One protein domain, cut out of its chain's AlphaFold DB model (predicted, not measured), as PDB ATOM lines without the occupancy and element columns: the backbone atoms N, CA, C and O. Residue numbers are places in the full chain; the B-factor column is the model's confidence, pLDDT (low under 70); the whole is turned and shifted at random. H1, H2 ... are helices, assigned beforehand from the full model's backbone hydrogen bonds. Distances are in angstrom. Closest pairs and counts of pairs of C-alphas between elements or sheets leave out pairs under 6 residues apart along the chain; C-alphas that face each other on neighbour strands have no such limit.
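Overview. This is residues 14 to 135 of the 137 residues of the protein "DUF1705 domain-containing protein" of Vibrio sp. V33_P6A3T137 (UniProt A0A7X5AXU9). Two long helices, H3 and H4, make an open V that comes together near residues 70 and 76, with H1 crossing H3 and reaching H4 at its last residue. H7 packs on H4, while H5 and H6 form a loose loop from which residues 102 to 107 and 110 to 116 stick out; residues 42 to 51 stick out at the far end of H3. The printed part has 122 residues with seven named helices, H1 to H7 in order, and no named strand: all helix. It is only just compact, close to loose, with a radius of gyration of the C-alphas of 16.3 A and spans of 46 by 46 by 27 A.

Along the chain. H3, residues 49 to 70, is 32.9 A long, and H4, residues 76 to 97, 30.6 A. H1, residues 14 to 29, begins at C-alpha 14 (-12.462, -41.645, -43.155) and measures 20.6 A. H2 is residues 31 to 42, H5 103 to 111 and H6 114 to 120. H7, residues 123 to 134, ends at C-alpha 134 (-3.455, -24.933, -35.816).

Arrangement. H3 touches H1 at a steep tilt of 47 degrees, opposite ways; their closest C-alphas, Ala 22 and Asn 64, are 5.0 A apart. H4 touches H7 with residues 84 to 92 alone, the closest C-alphas being Leu 85 and Gly 133 at 4.6 A. H2 touches H4 with residues 31 to 35 alone, closest at the C-alphas of Pro 32 and Tyr 95, 4.5 A. H5 touches no helix. Every O i to N i+4 pair is within hydrogen-bond range in H2, H4, H5 and H7, against 11 of 12 in H1, 14 of 18 in H3 and 1 of 3 in H6, where 2 of 4 O i to N i+3 pairs are.

Size, cuts and confidence. The C-alphas farthest apart, Glu 45 and Trp 74, are 49.6 A apart. The printed part has no cut and no long link. Residue 114 alone is under 70 in pLDDT.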
ATOM      1  N   TYR A  14     -11.949 -42.988 -42.860       83.38
ATOM      2  CA  TYR A  14     -12.462 -41.645 -43.155       83.38
ATOM      3  C   TYR A  14     -13.685 -41.290 -42.301       83.38
ATOM      4  O   TYR A  14     -13.796 -40.166 -41.820       83.38
ATOM      5  N   HIS A  15     -14.552 -42.264 -42.021       87.44
ATOM      6  CA  HIS A  15     -15.708 -42.086 -41.139       87.44
ATOM      7  C   HIS A  15     -15.299 -41.754 -39.699       87.44
ATOM      8  O   HIS A  15     -15.837 -40.837 -39.088       87.44
ATOM      9  N   THR A  16     -14.305 -42.463 -39.160       89.81
ATOM     10  CA  THR A  16     -13.798 -42.229 -37.802       89.81
ATOM     11  C   THR A  16     -13.099 -40.874 -37.694       89.81
ATOM     12  O   THR A  16     -13.303 -40.161 -36.720       89.81
ATOM     13  N   PHE A  17     -12.316 -40.496 -38.706       90.06
ATOM     14  CA  PHE A  17     -11.689 -39.176 -38.787       90.06
ATOM     15  C   PHE A  17     -12.735 -38.051 -38.804       90.06
ATOM     16  O   PHE A  17     -12.660 -37.117 -38.008       90.06
ATOM     17  N   THR A  18     -13.752 -38.195 -39.654       92.38
ATOM     18  CA  THR A  18     -14.858 -37.234 -39.779       92.38
ATOM     19  C   THR A  18     -15.605 -37.075 -38.456       92.38
ATOM     20  O   THR A  18     -15.883 -35.951 -38.044       92.38
ATOM     21  N   LEU A  19     -15.857 -38.179 -37.744       94.56
ATOM     22  CA  LEU A  19     -16.521 -38.157 -36.443       94.56
ATOM     23  C   LEU A  19     -15.710 -37.396 -35.385       94.56
ATOM     24  O   LEU A  19     -16.286 -36.630 -34.616       94.56
ATOM     25  N   PHE A  20     -14.384 -37.571 -35.343       93.94
ATOM     26  CA  PHE A  20     -13.532 -36.826 -34.410       93.94
ATOM     27  C   PHE A  20     -13.542 -35.323 -34.695       93.94
ATOM     28  O   PHE A  20     -13.651 -34.533 -33.760       93.94
ATOM     29  N   ILE A  21     -13.494 -34.926 -35.969       93.94
ATOM     30  CA  ILE A  21     -13.606 -33.515 -36.354       93.94
ATOM     31  C   ILE A  21     -14.988 -32.972 -35.994       93.94
ATOM     32  O   ILE A  21     -15.086 -31.908 -35.393       93.94
ATOM     33  N   ALA A  22     -16.059 -33.707 -36.293       96.50
ATOM     34  CA  ALA A  22     -17.414 -33.304 -35.929       96.50
ATOM     35  C   ALA A  22     -17.561 -33.118 -34.414       96.50
ATOM     36  O   ALA A  22     -18.139 -32.127 -33.979       96.50
ATOM     37  N   LEU A  23     -16.985 -34.016 -33.612       96.56
ATOM     38  CA  LEU A  23     -16.966 -33.899 -32.156       96.56
ATOM     39  C   LEU A  23     -16.185 -32.673 -31.684       96.56
ATOM     40  O   LEU A  23     -16.657 -31.946 -30.811       96.56
ATOM     41  N   TYR A  24     -15.025 -32.414 -32.286       96.19
ATOM     42  CA  TYR A  24     -14.219 -31.234 -31.989       96.19
ATOM     43  C   TYR A  24     -14.976 -29.937 -32.301       96.19
ATOM     44  O   TYR A  24     -15.050 -29.034 -31.466       96.19
ATOM     45  N   PHE A  25     -15.623 -29.871 -33.465       96.69
ATOM     46  CA  PHE A  25     -16.428 -28.723 -33.859       96.69
ATOM     47  C   PHE A  25     -17.656 -28.546 -32.969       96.69
ATOM     48  O   PHE A  25     -17.959 -27.434 -32.535       96.69
ATOM     49  N   ALA A  26     -18.351 -29.643 -32.674       96.38
ATOM     50  CA  ALA A  26     -19.544 -29.635 -31.847       96.38
ATOM     51  C   ALA A  26     -19.252 -29.197 -30.414       96.38
ATOM     52  O   ALA A  26     -20.166 -28.709 -29.774       96.38
ATOM     53  N   THR A  27     -18.031 -29.352 -29.895       94.25
ATOM     54  CA  THR A  27     -17.719 -29.075 -28.481       94.25
ATOM     55  C   THR A  27     -16.828 -27.852 -28.282       94.25
ATOM     56  O   THR A  27     -17.188 -26.966 -27.513       94.25
ATOM     57  N   ILE A  28     -15.687 -27.781 -28.973       95.25
ATOM     58  CA  ILE A  28     -14.641 -26.779 -28.723       95.25
ATOM     59  C   ILE A  28     -14.812 -25.562 -29.634       95.25
ATOM     60  O   ILE A  28     -14.852 -24.432 -29.155       95.25
ATOM     61  N   ILE A  29     -14.962 -25.761 -30.944       95.81
ATOM     62  CA  ILE A  29     -15.089 -24.627 -31.879       95.81
ATOM     63  C   ILE A  29     -16.369 -23.831 -31.598       95.81
ATOM     64  O   ILE A  29     -16.336 -22.603 -31.566       95.81
ATOM     65  N   ASN A  30     -17.484 -24.513 -31.320       95.25
ATOM     66  CA  ASN A  30     -18.775 -23.877 -31.041       95.25
ATOM     67  C   ASN A  30     -18.965 -23.398 -29.585       95.25
ATOM     68  O   ASN A  30     -20.089 -23.100 -29.181       95.25
ATOM     69  N   LEU A  31     -17.892 -23.247 -28.796       94.38
ATOM     70  CA  LEU A  31     -17.952 -22.639 -27.456       94.38
ATOM     71  C   LEU A  31     -18.707 -21.291 -27.378       94.38
ATOM     72  O   LEU A  31     -19.471 -21.123 -26.424       94.38
ATOM     73  N   PRO A  32     -18.578 -20.346 -28.337       94.25
ATOM     74  CA  PRO A  32     -19.356 -19.102 -28.316       94.25
ATOM     75  C   PRO A  32     -20.866 -19.337 -28.306       94.25
ATOM     76  O   PRO A  32     -21.598 -18.670 -27.579       94.25
ATOM     77  N   VAL A  33     -21.330 -20.326 -29.075       94.75
ATOM     78  CA  VAL A  33     -22.749 -20.676 -29.164       94.75
ATOM     79  C   VAL A  33     -23.239 -21.198 -27.819       94.75
ATOM     80  O   VAL A  33     -24.280 -20.760 -27.337       94.75
ATOM     81  N   TYR A  34     -22.469 -22.072 -27.166       94.88
ATOM     82  CA  TYR A  34     -22.817 -22.568 -25.834       94.88
ATOM     83  C   TYR A  34     -22.821 -21.474 -24.773       94.88
ATOM     84  O   TYR A  34     -23.694 -21.487 -23.909       94.88
ATOM     85  N   LYS A  35     -21.898 -20.509 -24.848       94.38
ATOM     86  CA  LYS A  35     -21.884 -19.346 -23.954       94.38
ATOM     87  C   LYS A  35     -23.182 -18.544 -24.083       94.38
ATOM     88  O   LYS A  35     -23.833 -18.284 -23.074       94.38
ATOM     89  N   SER A  36     -23.605 -18.233 -25.307       93.56
ATOM     90  CA  SER A  36     -24.865 -17.522 -25.561       93.56
ATOM     91  C   SER A  36     -26.092 -18.343 -25.157       93.56
ATOM     92  O   SER A  36     -27.003 -17.821 -24.517       93.56
ATOM     93  N   LEU A  37     -26.110 -19.645 -25.464       94.06
ATOM     94  CA  LEU A  37     -27.185 -20.550 -25.052       94.06
ATOM     95  C   LEU A  37     -27.301 -20.645 -23.533       94.06
ATOM     96  O   LEU A  37     -28.411 -20.641 -23.019       94.06
ATOM     97  N   PHE A  38     -26.182 -20.697 -22.813       93.56
ATOM     98  CA  PHE A  38     -26.177 -20.708 -21.355       93.56
ATOM     99  C   PHE A  38     -26.819 -19.438 -20.790       93.56
ATOM    100  O   PHE A  38     -27.666 -19.521 -19.903       93.56
ATOM    101  N   THR A  39     -26.495 -18.267 -21.350       93.38
ATOM    102  CA  THR A  39     -27.161 -17.009 -20.989       93.38
ATOM    103  C   THR A  39     -28.666 -17.071 -21.259       93.38
ATOM    104  O   THR A  39     -29.445 -16.686 -20.394       93.38
ATOM    105  N   ILE A  40     -29.098 -17.583 -22.413       94.00
ATOM    106  CA  ILE A  40     -30.527 -17.702 -22.749       94.00
ATOM    107  C   ILE A  40     -31.241 -18.662 -21.788       94.00
ATOM    108  O   ILE A  40     -32.285 -18.318 -21.242       94.00
ATOM    109  N   ILE A  41     -30.666 -19.840 -21.544       93.81
ATOM    110  CA  ILE A  41     -31.241 -20.881 -20.683       93.81
ATOM    111  C   ILE A  41     -31.399 -20.385 -19.243       93.81
ATOM    112  O   ILE A  41     -32.431 -20.643 -18.636       93.81
ATOM    113  N   ASN A  42     -30.427 -19.638 -18.715       91.94
ATOM    114  CA  ASN A  42     -30.509 -19.092 -17.357       91.94
ATOM    115  C   ASN A  42     -31.556 -17.980 -17.196       91.94
ATOM    116  O   ASN A  42     -31.964 -17.704 -16.073       91.94
ATOM    117  N   ASN A  43     -31.979 -17.338 -18.289       93.88
ATOM    118  CA  ASN A  43     -33.039 -16.325 -18.266       93.88
ATOM    119  C   ASN A  43     -34.448 -16.926 -18.425       93.88
ATOM    120  O   ASN A  43     -35.435 -16.197 -18.351       93.88
ATOM    121  N   LEU A  44     -34.564 -18.236 -18.660       92.88
ATOM    122  CA  LEU A  44     -35.844 -18.934 -18.751       92.88
ATOM    123  C   LEU A  44     -36.259 -19.451 -17.369       92.88
ATOM    124  O   LEU A  44     -35.456 -20.045 -16.657       92.88
ATOM    125  N   GLU A  45     -37.536 -19.287 -17.012       87.06
ATOM    126  CA  GLU A  45     -38.069 -19.726 -15.709       87.06
ATOM    127  C   GLU A  45     -37.930 -21.238 -15.482       87.06
ATOM    128  O   GLU A  45     -37.711 -21.695 -14.362       87.06
ATOM    129  N   SER A  46     -38.060 -22.040 -16.546       90.31
ATOM    130  CA  SER A  46     -37.822 -23.480 -16.483       90.31
ATOM    131  C   SER A  46     -37.397 -24.046 -17.837       90.31
ATOM    132  O   SER A  46     -37.973 -23.734 -18.880       90.31
ATOM    133  N   VAL A  47     -36.391 -24.923 -17.822       91.19
ATOM    134  CA  VAL A  47     -35.931 -25.671 -18.998       91.19
ATOM    135  C   VAL A  47     -35.713 -27.124 -18.598       91.19
ATOM    136  O   VAL A  47     -35.091 -27.427 -17.581       91.19
ATOM    137  N   LYS A  48     -36.225 -28.057 -19.404       93.62
ATOM    138  CA  LYS A  48     -36.028 -29.491 -19.164       93.62
ATOM    139  C   LYS A  48     -34.575 -29.867 -19.448       93.62
ATOM    140  O   LYS A  48     -34.076 -29.605 -20.539       93.62
ATOM    141  N   ILE A  49     -33.935 -30.588 -18.529       91.69
ATOM    142  CA  ILE A  49     -32.546 -31.050 -18.699       91.69
ATOM    143  C   ILE A  49     -32.339 -31.869 -19.984       91.69
ATOM    144  O   ILE A  49     -31.313 -31.741 -20.646       91.69
ATOM    145  N   GLY A  50     -33.349 -32.648 -20.394       93.88
ATOM    146  CA  GLY A  50     -33.313 -33.408 -21.646       93.88
ATOM    147  C   GLY A  50     -33.173 -32.523 -22.888       93.88
ATOM    148  O   GLY A  50     -32.483 -32.906 -23.827       93.88
ATOM    149  N   PHE A  51     -33.748 -31.315 -22.876       93.19
ATOM    150  CA  PHE A  51     -33.567 -30.348 -23.960       93.19
ATOM    151  C   PHE A  51     -32.122 -29.839 -24.002       93.19
ATOM    152  O   PHE A  51     -31.507 -29.847 -25.062       93.19
ATOM    153  N   ILE A  52     -31.542 -29.503 -22.846       93.00
ATOM    154  CA  ILE A  52     -30.151 -29.031 -22.747       93.00
ATOM    155  C   ILE A  52     -29.177 -30.083 -23.295       93.00
ATOM    156  O   ILE A  52     -28.303 -29.751 -24.087       93.00
ATOM    157  N   ILE A  53     -29.363 -31.356 -22.932       93.19
ATOM    158  CA  ILE A  53     -28.529 -32.471 -23.417       93.19
ATOM    159  C   ILE A  53     -28.749 -32.733 -24.915       93.19
ATOM    160  O   ILE A  53     -27.822 -33.138 -25.616       93.19
ATOM    161  N   SER A  54     -29.955 -32.484 -25.433       95.56
ATOM    162  CA  SER A  54     -30.252 -32.698 -26.852       95.56
ATOM    163  C   SER A  54     -29.494 -31.744 -27.782       95.56
ATOM    164  O   SER A  54     -29.181 -32.136 -28.901       95.56
ATOM    165  N   ILE A  55     -29.137 -30.537 -27.325       94.50
ATOM    166  CA  ILE A  55     -28.437 -29.526 -28.136       94.50
ATOM    167  C   ILE A  55     -27.054 -30.006 -28.622       94.50
ATOM    168  O   ILE A  55     -26.840 -30.039 -29.836       94.50
ATOM    169  N   PRO A  56     -26.105 -30.408 -27.750       94.12
ATOM    170  CA  PRO A  56     -24.797 -30.878 -28.205       94.12
ATOM    171  C   PRO A  56     -24.895 -32.169 -29.026       94.12
ATOM    172  O   PRO A  56     -24.134 -32.348 -29.976       94.12
ATOM    173  N   LEU A  57     -25.853 -33.053 -28.714       95.94
ATOM    174  CA  LEU A  57     -26.110 -34.256 -29.513       95.94
ATOM    175  C   LEU A  57     -26.605 -33.907 -30.920       95.94
ATOM    176  O   LEU A  57     -26.160 -34.507 -31.896       95.94
ATOM    177  N   PHE A  58     -27.487 -32.915 -31.029       96.75
ATOM    178  CA  PHE A  58     -27.977 -32.408 -32.303       96.75
ATOM    179  C   PHE A  58     -26.846 -31.791 -33.131       96.75
ATOM    180  O   PHE A  58     -26.684 -32.154 -34.295       96.75
ATOM    181  N   PHE A  59     -26.014 -30.929 -32.535       96.62
ATOM    182  CA  PHE A  59     -24.850 -30.372 -33.231       96.62
ATOM    183  C   PHE A  59     -23.880 -31.452 -33.691       96.62
ATOM    184  O   PHE A  59     -23.462 -31.421 -34.847       96.62
ATOM    185  N   LEU A  60     -23.568 -32.438 -32.847       97.50
ATOM    186  CA  LEU A  60     -22.720 -33.558 -33.244       97.50
ATOM    187  C   LEU A  60     -23.308 -34.320 -34.439       97.50
ATOM    188  O   LEU A  60     -22.588 -34.603 -35.393       97.50
ATOM    189  N   ALA A  61     -24.606 -34.629 -34.406       97.25
ATOM    190  CA  ALA A  61     -25.274 -35.367 -35.472       97.25
ATOM    191  C   ALA A  61     -25.276 -34.594 -36.800       97.25
ATOM    192  O   ALA A  61     -24.892 -35.149 -37.832       97.25
ATOM    193  N   VAL A  62     -25.657 -33.312 -36.772       97.50
ATOM    194  CA  VAL A  62     -25.709 -32.457 -37.967       97.50
ATOM    195  C   VAL A  62     -24.312 -32.223 -38.532       97.50
ATOM    196  O   VAL A  62     -24.107 -32.412 -39.728       97.50
ATOM    197  N   LEU A  63     -23.332 -31.875 -37.694       96.94
ATOM    198  CA  LEU A  63     -21.958 -31.651 -38.147       96.94
ATOM    199  C   LEU A  63     -21.340 -32.931 -38.708       96.94
ATOM    200  O   LEU A  63     -20.718 -32.884 -39.762       96.94
ATOM    201  N   ASN A  64     -21.553 -34.082 -38.064       96.38
ATOM    202  CA  ASN A  64     -21.060 -35.358 -38.575       96.38
ATOM    203  C   ASN A  64     -21.685 -35.704 -39.931       96.38
ATOM    204  O   ASN A  64     -20.972 -36.108 -40.846       96.38
ATOM    205  N   PHE A  65     -22.997 -35.500 -40.085       96.12
ATOM    206  CA  PHE A  65     -23.679 -35.694 -41.362       96.12
ATOM    207  C   PHE A  65     -23.113 -34.778 -42.455       96.12
ATOM    208  O   PHE A  65     -22.737 -35.264 -43.520       96.12
ATOM    209  N   LEU A  66     -22.983 -33.476 -42.181       95.44
ATOM    210  CA  LEU A  66     -22.446 -32.510 -43.142       95.44
ATOM    211  C   LEU A  66     -20.993 -32.821 -43.507       95.44
ATOM    212  O   LEU A  66     -20.654 -32.888 -44.683       95.44
ATOM    213  N   PHE A  67     -20.131 -33.063 -42.522       94.94
ATOM    214  CA  PHE A  67     -18.715 -33.343 -42.754       94.94
ATOM    215  C   PHE A  67     -18.496 -34.646 -43.516       94.94
ATOM    216  O   PHE A  67     -17.556 -34.740 -44.305       94.94
ATOM    217  N   GLN A  68     -19.390 -35.623 -43.365       92.81
ATOM    218  CA  GLN A  68     -19.332 -36.856 -44.139       92.81
ATOM    219  C   GLN A  68     -19.520 -36.610 -45.644       92.81
ATOM    220  O   GLN A  68     -18.908 -37.327 -46.438       92.81
ATOM    221  N   LEU A  69     -20.286 -35.584 -46.039       91.38
ATOM    222  CA  LEU A  69     -20.460 -35.190 -47.445       91.38
ATOM    223  C   LEU A  69     -19.167 -34.634 -48.058       91.38
ATOM    224  O   LEU A  69     -18.925 -34.833 -49.247       91.38
ATOM    225  N   PHE A  70     -18.320 -33.994 -47.248       87.56
ATOM    226  CA  PHE A  70     -17.044 -33.403 -47.672       87.56
ATOM    227  C   PHE A  70     -15.833 -34.326 -47.446       87.56
ATOM    228  O   PHE A  70     -14.698 -33.969 -47.772       87.56
ATOM    229  N   SER A  71     -16.056 -35.534 -46.917       86.56
ATOM    230  CA  SER A  71     -15.008 -36.499 -46.571       86.56
ATOM    231  C   SER A  71     -14.565 -37.332 -47.784       86.56
ATOM    232  O   SER A  71     -14.773 -38.544 -47.854       86.56
ATOM    233  N   TRP A  72     -13.993 -36.671 -48.799       86.50
ATOM    234  CA  TRP A  72     -13.453 -37.324 -50.000       86.50
ATOM    235  C   TRP A  72     -11.931 -37.508 -49.930       86.50
ATOM    236  O   TRP A  72     -11.249 -36.644 -49.368       86.50
ATOM    237  N   PRO A  73     -11.347 -38.564 -50.533       79.44
ATOM    238  CA  PRO A  73      -9.952 -38.949 -50.281       79.44
ATOM    239  C   PRO A  73      -8.904 -37.858 -50.558       79.44
ATOM    240  O   PRO A  73      -7.885 -37.816 -49.872       79.44
ATOM    241  N   TRP A  74      -9.162 -36.964 -51.518       80.50
ATOM    242  CA  TRP A  74      -8.244 -35.885 -51.912       80.50
ATOM    243  C   TRP A  74      -8.648 -34.511 -51.359       80.50
ATOM    244  O   TRP A  74      -7.786 -33.666 -51.133       80.50
ATOM    245  N   LEU A  75      -9.944 -34.291 -51.103       86.38
ATOM    246  CA  LEU A  75     -10.477 -32.998 -50.659       86.38
ATOM    247  C   LEU A  75     -10.476 -32.846 -49.132       86.38
ATOM    248  O   LEU A  75     -10.292 -31.737 -48.641       86.38
ATOM    249  N   SER A  76     -10.630 -33.945 -48.383       86.69
ATOM    250  CA  SER A  76     -10.859 -33.904 -46.928       86.69
ATOM    251  C   SER A  76      -9.793 -33.103 -46.188       86.69
ATOM    252  O   SER A  76     -10.113 -32.190 -45.437       86.69
ATOM    253  N   LYS A  77      -8.513 -33.432 -46.400       86.50
ATOM    254  CA  LYS A  77      -7.408 -32.814 -45.655       86.50
ATOM    255  C   LYS A  77      -7.335 -31.293 -45.850       86.50
ATOM    256  O   LYS A  77      -7.449 -30.592 -44.851       86.50
ATOM    257  N   PRO A  78      -7.177 -30.756 -47.078       90.94
ATOM    258  CA  PRO A  78      -7.088 -29.307 -47.258       90.94
ATOM    259  C   PRO A  78      -8.377 -28.592 -46.836       90.94
ATOM    260  O   PRO A  78      -8.303 -27.521 -46.240       90.94
ATOM    261  N   PHE A  79      -9.544 -29.198 -47.082       93.00
ATOM    262  CA  PHE A  79     -10.827 -28.628 -46.682       93.00
ATOM    263  C   PHE A  79     -10.930 -28.457 -45.164       93.00
ATOM    264  O   PHE A  79     -11.193 -27.352 -44.696       93.00
ATOM    265  N   PHE A  80     -10.680 -29.519 -44.390       93.38
ATOM    266  CA  PHE A  80     -10.801 -29.453 -42.936       93.38
ATOM    267  C   PHE A  80      -9.727 -28.573 -42.298       93.38
ATOM    268  O   PHE A  80     -10.056 -27.878 -41.348       93.38
ATOM    269  N   ILE A  81      -8.505 -28.516 -42.839       93.56
ATOM    270  CA  ILE A  81      -7.470 -27.584 -42.355       93.56
ATOM    271  C   ILE A  81      -7.956 -26.136 -42.487       93.56
ATOM    272  O   ILE A  81      -7.974 -25.394 -41.507       93.56
ATOM    273  N   ILE A  82      -8.397 -25.734 -43.685       95.06
ATOM    274  CA  ILE A  82      -8.882 -24.368 -43.931       95.06
ATOM    275  C   ILE A  82     -10.100 -24.073 -43.055       95.06
ATOM    276  O   ILE A  82     -10.165 -23.026 -42.411       95.06
ATOM    277  N   LEU A  83     -11.046 -25.013 -42.997       95.00
ATOM    278  CA  LEU A  83     -12.256 -24.875 -42.200       95.00
ATOM    279  C   LEU A  83     -11.927 -24.675 -40.718       95.00
ATOM    280  O   LEU A  83     -12.527 -23.817 -40.079       95.00
ATOM    281  N   LEU A  84     -10.983 -25.438 -40.172       95.19
ATOM    282  CA  LEU A  84     -10.625 -25.413 -38.756       95.19
ATOM    283  C   LEU A  84      -9.893 -24.111 -38.392       95.19
ATOM    284  O   LEU A  84     -10.237 -23.480 -37.392       95.19
ATOM    285  N   LEU A  85      -8.989 -23.631 -39.253       94.31
ATOM    286  CA  LEU A  85      -8.330 -22.331 -39.082       94.31
ATOM    287  C   LEU A  85      -9.335 -21.173 -39.096       94.31
ATOM    288  O   LEU A  85      -9.380 -20.393 -38.144       94.31
ATOM    289  N   LEU A  86     -10.186 -21.093 -40.124       93.69
ATOM    290  CA  LEU A  86     -11.210 -20.047 -40.219       93.69
ATOM    291  C   LEU A  86     -12.189 -20.117 -39.046       93.69
ATOM    292  O   LEU A  86     -12.501 -19.100 -38.428       93.69
ATOM    293  N   SER A  87     -12.626 -21.322 -38.682       94.94
ATOM    294  CA  SER A  87     -13.564 -21.506 -37.577       94.94
ATOM    295  C   SER A  87     -12.951 -21.148 -36.227       94.94
ATOM    296  O   SER A  87     -13.669 -20.684 -35.350       94.94
ATOM    297  N   SER A  88     -11.637 -21.305 -36.043       94.81
ATOM    298  CA  SER A  88     -10.958 -20.874 -34.816       94.81
ATOM    299  C   SER A  88     -10.929 -19.347 -34.666       94.81
ATOM    300  O   SER A  88     -11.153 -18.853 -33.561       94.81
ATOM    301  N   LEU A  89     -10.765 -18.603 -35.770       91.94
ATOM    302  CA  LEU A  89     -10.846 -17.135 -35.793       91.94
ATOM    303  C   LEU A  89     -12.272 -16.656 -35.503       91.94
ATOM    304  O   LEU A  89     -12.486 -15.790 -34.657       91.94
ATOM    305  N   VAL A  90     -13.256 -17.271 -36.161       92.56
ATOM    306  CA  VAL A  90     -14.682 -17.001 -35.929       92.56
ATOM    307  C   VAL A  90     -15.063 -17.316 -34.483       92.56
ATOM    308  O   VAL A  90     -15.727 -16.520 -33.822       92.56
ATOM    309  N   SER A  91     -14.592 -18.450 -33.958       94.69
ATOM    310  CA  SER A  91     -14.819 -18.865 -32.574       94.69
ATOM    311  C   SER A  91     -14.214 -17.869 -31.588       94.69
ATOM    312  O   SER A  91     -14.883 -17.446 -30.649       94.69
ATOM    313  N   TYR A  92     -12.980 -17.422 -31.829       94.06
ATOM    314  CA  TYR A  92     -12.326 -16.398 -31.022       94.06
ATOM    315  C   TYR A  92     -13.139 -15.100 -30.971       94.06
ATOM    316  O   TYR A  92     -13.419 -14.589 -29.879       94.06
ATOM    317  N   ALA A  93     -13.528 -14.596 -32.144       90.88
ATOM    318  CA  ALA A  93     -14.287 -13.362 -32.281       90.88
ATOM    319  C   ALA A  93     -15.653 -13.466 -31.583       90.88
ATOM    320  O   ALA A  93     -16.006 -12.618 -30.763       90.88
ATOM    321  N   GLY A  94     -16.373 -14.567 -31.808       92.50
ATOM    322  CA  GLY A  94     -17.646 -14.836 -31.146       92.50
ATOM    323  C   GLY A  94     -17.516 -14.989 -29.627       92.50
ATOM    324  O   GLY A  94     -18.354 -14.491 -28.881       92.50
ATOM    325  N   TYR A  95     -16.463 -15.648 -29.133       93.06
ATOM    326  CA  TYR A  95     -16.303 -15.897 -27.698       93.06
ATOM    327  C   TYR A  95     -15.957 -14.624 -26.918       93.06
ATOM    328  O   TYR A  95     -16.501 -14.395 -25.829       93.06
ATOM    329  N   ASN A  96     -15.039 -13.818 -27.462       90.69
ATOM    330  CA  ASN A  96     -14.444 -12.676 -26.764       90.69
ATOM    331  C   ASN A  96     -15.173 -11.364 -27.029       90.69
ATOM    332  O   ASN A  96     -15.369 -10.593 -26.095       90.69
ATOM    333  N   TYR A  97     -15.605 -11.137 -28.268       87.94
ATOM    334  CA  TYR A  97     -16.261  -9.893 -28.671       87.94
ATOM    335  C   TYR A  97     -17.777 -10.051 -28.828       87.94
ATOM    336  O   TYR A  97     -18.472  -9.064 -29.042       87.94
ATOM    337  N   GLY A  98     -18.312 -11.274 -28.713       87.50
ATOM    338  CA  GLY A  98     -19.740 -11.529 -28.920       87.50
ATOM    339  C   GLY A  98     -20.180 -11.331 -30.372       87.50
ATOM    340  O   GLY A  98     -21.371 -11.179 -30.632       87.50
ATOM    341  N   THR A  99     -19.231 -11.306 -31.311       87.38
ATOM    342  CA  THR A  99     -19.490 -11.059 -32.730       87.38
ATOM    343  C   THR A  99     -20.354 -12.165 -33.326       87.38
ATOM    344  O   THR A  99     -20.047 -13.352 -33.197       87.38
ATOM    345  N   ILE A 100     -21.411 -11.768 -34.031       87.94
ATOM    346  CA  ILE A 100     -22.264 -12.668 -34.804       87.94
ATOM    347  C   ILE A 100     -21.860 -12.536 -36.271       87.94
ATOM    348  O   ILE A 100     -21.879 -11.446 -36.833       87.94
ATOM    349  N   PHE A 101     -21.472 -13.650 -36.888       87.81
ATOM    350  CA  PHE A 101     -21.058 -13.685 -38.289       87.81
ATOM    351  C   PHE A 101     -22.278 -13.872 -39.191       87.81
ATOM    352  O   PHE A 101     -22.592 -14.984 -39.612       87.81
ATOM    353  N   ASP A 102     -22.988 -12.776 -39.443       91.25
ATOM    354  CA  ASP A 102     -24.078 -12.704 -40.415       91.25
ATOM    355  C   ASP A 102     -23.617 -12.048 -41.732       91.25
ATOM    356  O   ASP A 102     -22.433 -11.775 -41.946       91.25
ATOM    357  N   THR A 103     -24.555 -11.790 -42.646       91.25
ATOM    358  CA  THR A 103     -24.255 -11.133 -43.927       91.25
ATOM    359  C   THR A 103     -23.674  -9.730 -43.757       91.25
ATOM    360  O   THR A 103     -22.887  -9.307 -44.598       91.25
ATOM    361  N   THR A 104     -24.033  -9.017 -42.683       89.19
ATOM    362  CA  THR A 104     -23.501  -7.677 -42.403       89.19
ATOM    363  C   THR A 104     -22.055  -7.757 -41.940       89.19
ATOM    364  O   THR A 104     -21.219  -7.020 -42.443       89.19
ATOM    365  N   MET A 105     -21.712  -8.729 -41.089       88.44
ATOM    366  CA  MET A 105     -20.326  -8.947 -40.680       88.44
ATOM    367  C   MET A 105     -19.445  -9.378 -41.860       88.44
ATOM    368  O   MET A 105     -18.294  -8.957 -41.949       88.44
ATOM    369  N   ILE A 106     -19.972 -10.182 -42.790       88.75
ATOM    370  CA  ILE A 106     -19.243 -10.550 -44.015       88.75
ATOM    371  C   ILE A 106     -18.986  -9.314 -44.887       88.75
ATOM    372  O   ILE A 106     -17.861  -9.140 -45.353       88.75
ATOM    373  N   ALA A 107     -19.990  -8.451 -45.078       89.00
ATOM    374  CA  ALA A 107     -19.817  -7.191 -45.800       89.00
ATOM    375  C   ALA A 107     -18.773  -6.304 -45.110       89.00
ATOM    376  O   ALA A 107     -17.832  -5.863 -45.764       89.00
ATOM    377  N   ASN A 108     -18.858  -6.170 -43.782       87.69
ATOM    378  CA  ASN A 108     -17.882  -5.428 -42.996       87.69
ATOM    379  C   ASN A 108     -16.477  -5.976 -43.238       87.69
ATOM    380  O   ASN A 108     -15.614  -5.203 -43.604       87.69
ATOM    381  N   ILE A 109     -16.234  -7.286 -43.130       86.06
ATOM    382  CA  ILE A 109     -14.899  -7.878 -43.355       86.06
ATOM    383  C   ILE A 109     -14.354  -7.569 -44.759       86.06
ATOM    384  O   ILE A 109     -13.152  -7.363 -44.907       86.06
ATOM    385  N   ILE A 110     -15.215  -7.546 -45.780       87.00
ATOM    386  CA  ILE A 110     -14.821  -7.241 -47.164       87.00
ATOM    387  C   ILE A 110     -14.508  -5.747 -47.339       87.00
ATOM    388  O   ILE A 110     -13.603  -5.400 -48.095       87.00
ATOM    389  N   GLU A 111     -15.243  -4.877 -46.648       85.50
ATOM    390  CA  GLU A 111     -15.114  -3.416 -46.722       85.50
ATOM    391  C   GLU A 111     -14.107  -2.835 -45.709       85.50
ATOM    392  O   GLU A 111     -13.714  -1.676 -45.823       85.50
ATOM    393  N   THR A 112     -13.684  -3.632 -44.724       81.25
ATOM    394  CA  THR A 112     -12.890  -3.207 -43.563       81.25
ATOM    395  C   THR A 112     -11.483  -2.764 -43.959       81.25
ATOM    396  O   THR A 112     -10.755  -3.465 -44.666       81.25
ATOM    397  N   ASP A 113     -11.055  -1.629 -43.400       75.88
ATOM    398  CA  ASP A 113      -9.675  -1.159 -43.488       75.88
ATOM    399  C   ASP A 113      -8.734  -2.000 -42.604       75.88
ATOM    400  O   ASP A 113      -9.084  -2.451 -41.510       75.88
ATOM    401  N   SER A 114      -7.487  -2.175 -43.049       69.19
ATOM    402  CA  SER A 114      -6.440  -2.893 -42.310       69.19
ATOM    403  C   SER A 114      -6.253  -2.434 -40.851       69.19
ATOM    404  O   SER A 114      -5.916  -3.254 -39.994       69.19
ATOM    405  N   SER A 115      -6.519  -1.159 -40.543       70.38
ATOM    406  CA  SER A 115      -6.468  -0.611 -39.184       70.38
ATOM    407  C   SER A 115      -7.582  -1.148 -38.280       70.38
ATOM    408  O   SER A 115      -7.364  -1.359 -37.087       70.38
ATOM    409  N   GLU A 116      -8.774  -1.380 -38.821       71.50
ATOM    410  CA  GLU A 116      -9.915  -1.912 -38.075       71.50
ATOM    411  C   GLU A 116      -9.796  -3.436 -37.928       71.50
ATOM    412  O   GLU A 116      -9.966  -3.958 -36.824       71.50
ATOM    413  N   ALA A 117      -9.336  -4.144 -38.964       70.69
ATOM    414  CA  ALA A 117      -9.001  -5.568 -38.868       70.69
ATOM    415  C   ALA A 117      -7.891  -5.840 -37.832       70.69
ATOM    416  O   ALA A 117      -7.973  -6.799 -37.058       70.69
ATOM    417  N   GLY A 118      -6.876  -4.972 -37.768       71.44
ATOM    418  CA  GLY A 118      -5.784  -5.070 -36.799       71.44
ATOM    419  C   GLY A 118      -6.236  -4.941 -35.341       71.44
ATOM    420  O   GLY A 118      -5.617  -5.535 -34.463       71.44
ATOM    421  N   SER A 119      -7.345  -4.246 -35.073       74.94
ATOM    422  CA  SER A 119      -7.871  -4.080 -33.710       74.94
ATOM    423  C   SER A 119      -8.404  -5.385 -33.090       74.94
ATOM    424  O   SER A 119      -8.402  -5.537 -31.866       74.94
ATOM    425  N   TYR A 120      -8.790  -6.357 -33.926       73.25
ATOM    426  CA  TYR A 120      -9.214  -7.694 -33.498       73.25
ATOM    427  C   TYR A 120      -8.039  -8.667 -33.314       73.25
ATOM    428  O   TYR A 120      -8.178  -9.696 -32.646       73.25
ATOM    429  N   LEU A 121      -6.869  -8.351 -33.879       79.56
ATOM    430  CA  LEU A 121      -5.657  -9.150 -33.739       79.56
ATOM    431  C   LEU A 121      -4.918  -8.769 -32.455       79.56
ATOM    432  O   LEU A 121      -4.209  -7.773 -32.366       79.56
ATOM    433  N   SER A 122      -5.046  -9.624 -31.448       86.62
ATOM    434  CA  SER A 122      -4.280  -9.548 -30.204       86.62
ATOM    435  C   SER A 122      -3.358 -10.761 -30.047       86.62
ATOM    436  O   SER A 122      -3.584 -11.809 -30.655       86.62
ATOM    437  N   GLY A 123      -2.353 -10.686 -29.170       87.69
ATOM    438  CA  GLY A 123      -1.547 -11.868 -28.819       87.69
ATOM    439  C   GLY A 123      -2.403 -13.042 -28.318       87.69
ATOM    440  O   GLY A 123      -2.096 -14.202 -28.584       87.69
ATOM    441  N   TYR A 124      -3.534 -12.738 -27.673       88.81
ATOM    442  CA  TYR A 124      -4.510 -13.736 -27.247       88.81
ATOM    443  C   TYR A 124      -5.261 -14.370 -28.431       88.81
ATOM    444  O   TYR A 124      -5.435 -15.586 -28.444       88.81
ATOM    445  N   SER A 125      -5.622 -13.593 -29.460       88.88
ATOM    446  CA  SER A 125      -6.216 -14.117 -30.705       88.88
ATOM    447  C   SER A 125      -5.295 -15.110 -31.422       88.88
ATOM    448  O   SER A 125      -5.742 -16.160 -31.887       88.88
ATOM    449  N   ILE A 126      -3.989 -14.818 -31.442       91.06
ATOM    450  CA  ILE A 126      -2.969 -15.674 -32.053       91.06
ATOM    451  C   ILE A 126      -2.858 -16.974 -31.261       91.06
ATOM    452  O   ILE A 126      -2.915 -18.055 -31.839       91.06
ATOM    453  N   LEU A 127      -2.749 -16.884 -29.934       94.00
ATOM    454  CA  LEU A 127      -2.656 -18.056 -29.067       94.00
ATOM    455  C   LEU A 127      -3.913 -18.934 -29.155       94.00
ATOM    456  O   LEU A 127      -3.799 -20.155 -29.245       94.00
ATOM    457  N   TRP A 128      -5.101 -18.325 -29.195       93.38
ATOM    458  CA  TRP A 128      -6.363 -19.037 -29.391       93.38
ATOM    459  C   TRP A 128      -6.382 -19.785 -30.724       93.38
ATOM    460  O   TRP A 128      -6.636 -20.986 -30.755       93.38
ATOM    461  N   THR A 129      -6.045 -19.098 -31.815       91.81
ATOM    462  CA  THR A 129      -5.979 -19.676 -33.166       91.81
ATOM    463  C   THR A 129      -4.935 -20.786 -33.247       91.81
ATOM    464  O   THR A 129      -5.164 -21.807 -33.884       91.81
ATOM    465  N   LEU A 130      -3.797 -20.657 -32.564       92.75
ATOM    466  CA  LEU A 130      -2.790 -21.715 -32.525       92.75
ATOM    467  C   LEU A 130      -3.313 -22.966 -31.811       92.75
ATOM    468  O   LEU A 130      -3.208 -24.064 -32.350       92.75
ATOM    469  N   ILE A 131      -3.899 -22.809 -30.623       93.56
ATOM    470  CA  ILE A 131      -4.330 -23.942 -29.792       93.56
ATOM    471  C   ILE A 131      -5.591 -24.610 -30.342       93.56
ATOM    472  O   ILE A 131      -5.674 -25.836 -30.380       93.56
ATOM    473  N   ILE A 132      -6.576 -23.808 -30.742       92.31
ATOM    474  CA  ILE A 132      -7.893 -24.284 -31.174       92.31
ATOM    475  C   ILE A 132      -7.942 -24.509 -32.690       92.31
ATOM    476  O   ILE A 132      -8.762 -25.282 -33.166       92.31
ATOM    477  N   GLY A 133      -7.069 -23.845 -33.447       90.88
ATOM    478  CA  GLY A 133      -7.033 -23.884 -34.906       90.88
ATOM    479  C   GLY A 133      -5.880 -24.709 -35.483       90.88
ATOM    480  O   GLY A 133      -6.085 -25.636 -36.250       90.88
ATOM    481  N   VAL A 134      -4.639 -24.367 -35.141       88.69
ATOM    482  CA  VAL A 134      -3.455 -24.933 -35.816       88.69
ATOM    483  C   VAL A 134      -3.074 -26.311 -35.279       88.69
ATOM    484  O   VAL A 134      -2.773 -27.198 -36.064       88.69
ATOM    485  N   ILE A 135      -3.081 -26.516 -33.958       88.69
ATOM    486  CA  ILE A 135      -2.725 -27.813 -33.351       88.69
ATOM    487  C   ILE A 135      -3.655 -28.961 -33.803       88.69
ATOM    488  O   ILE A 135      -3.148 -30.064 -34.020       88.69
TER     489      ILE A 135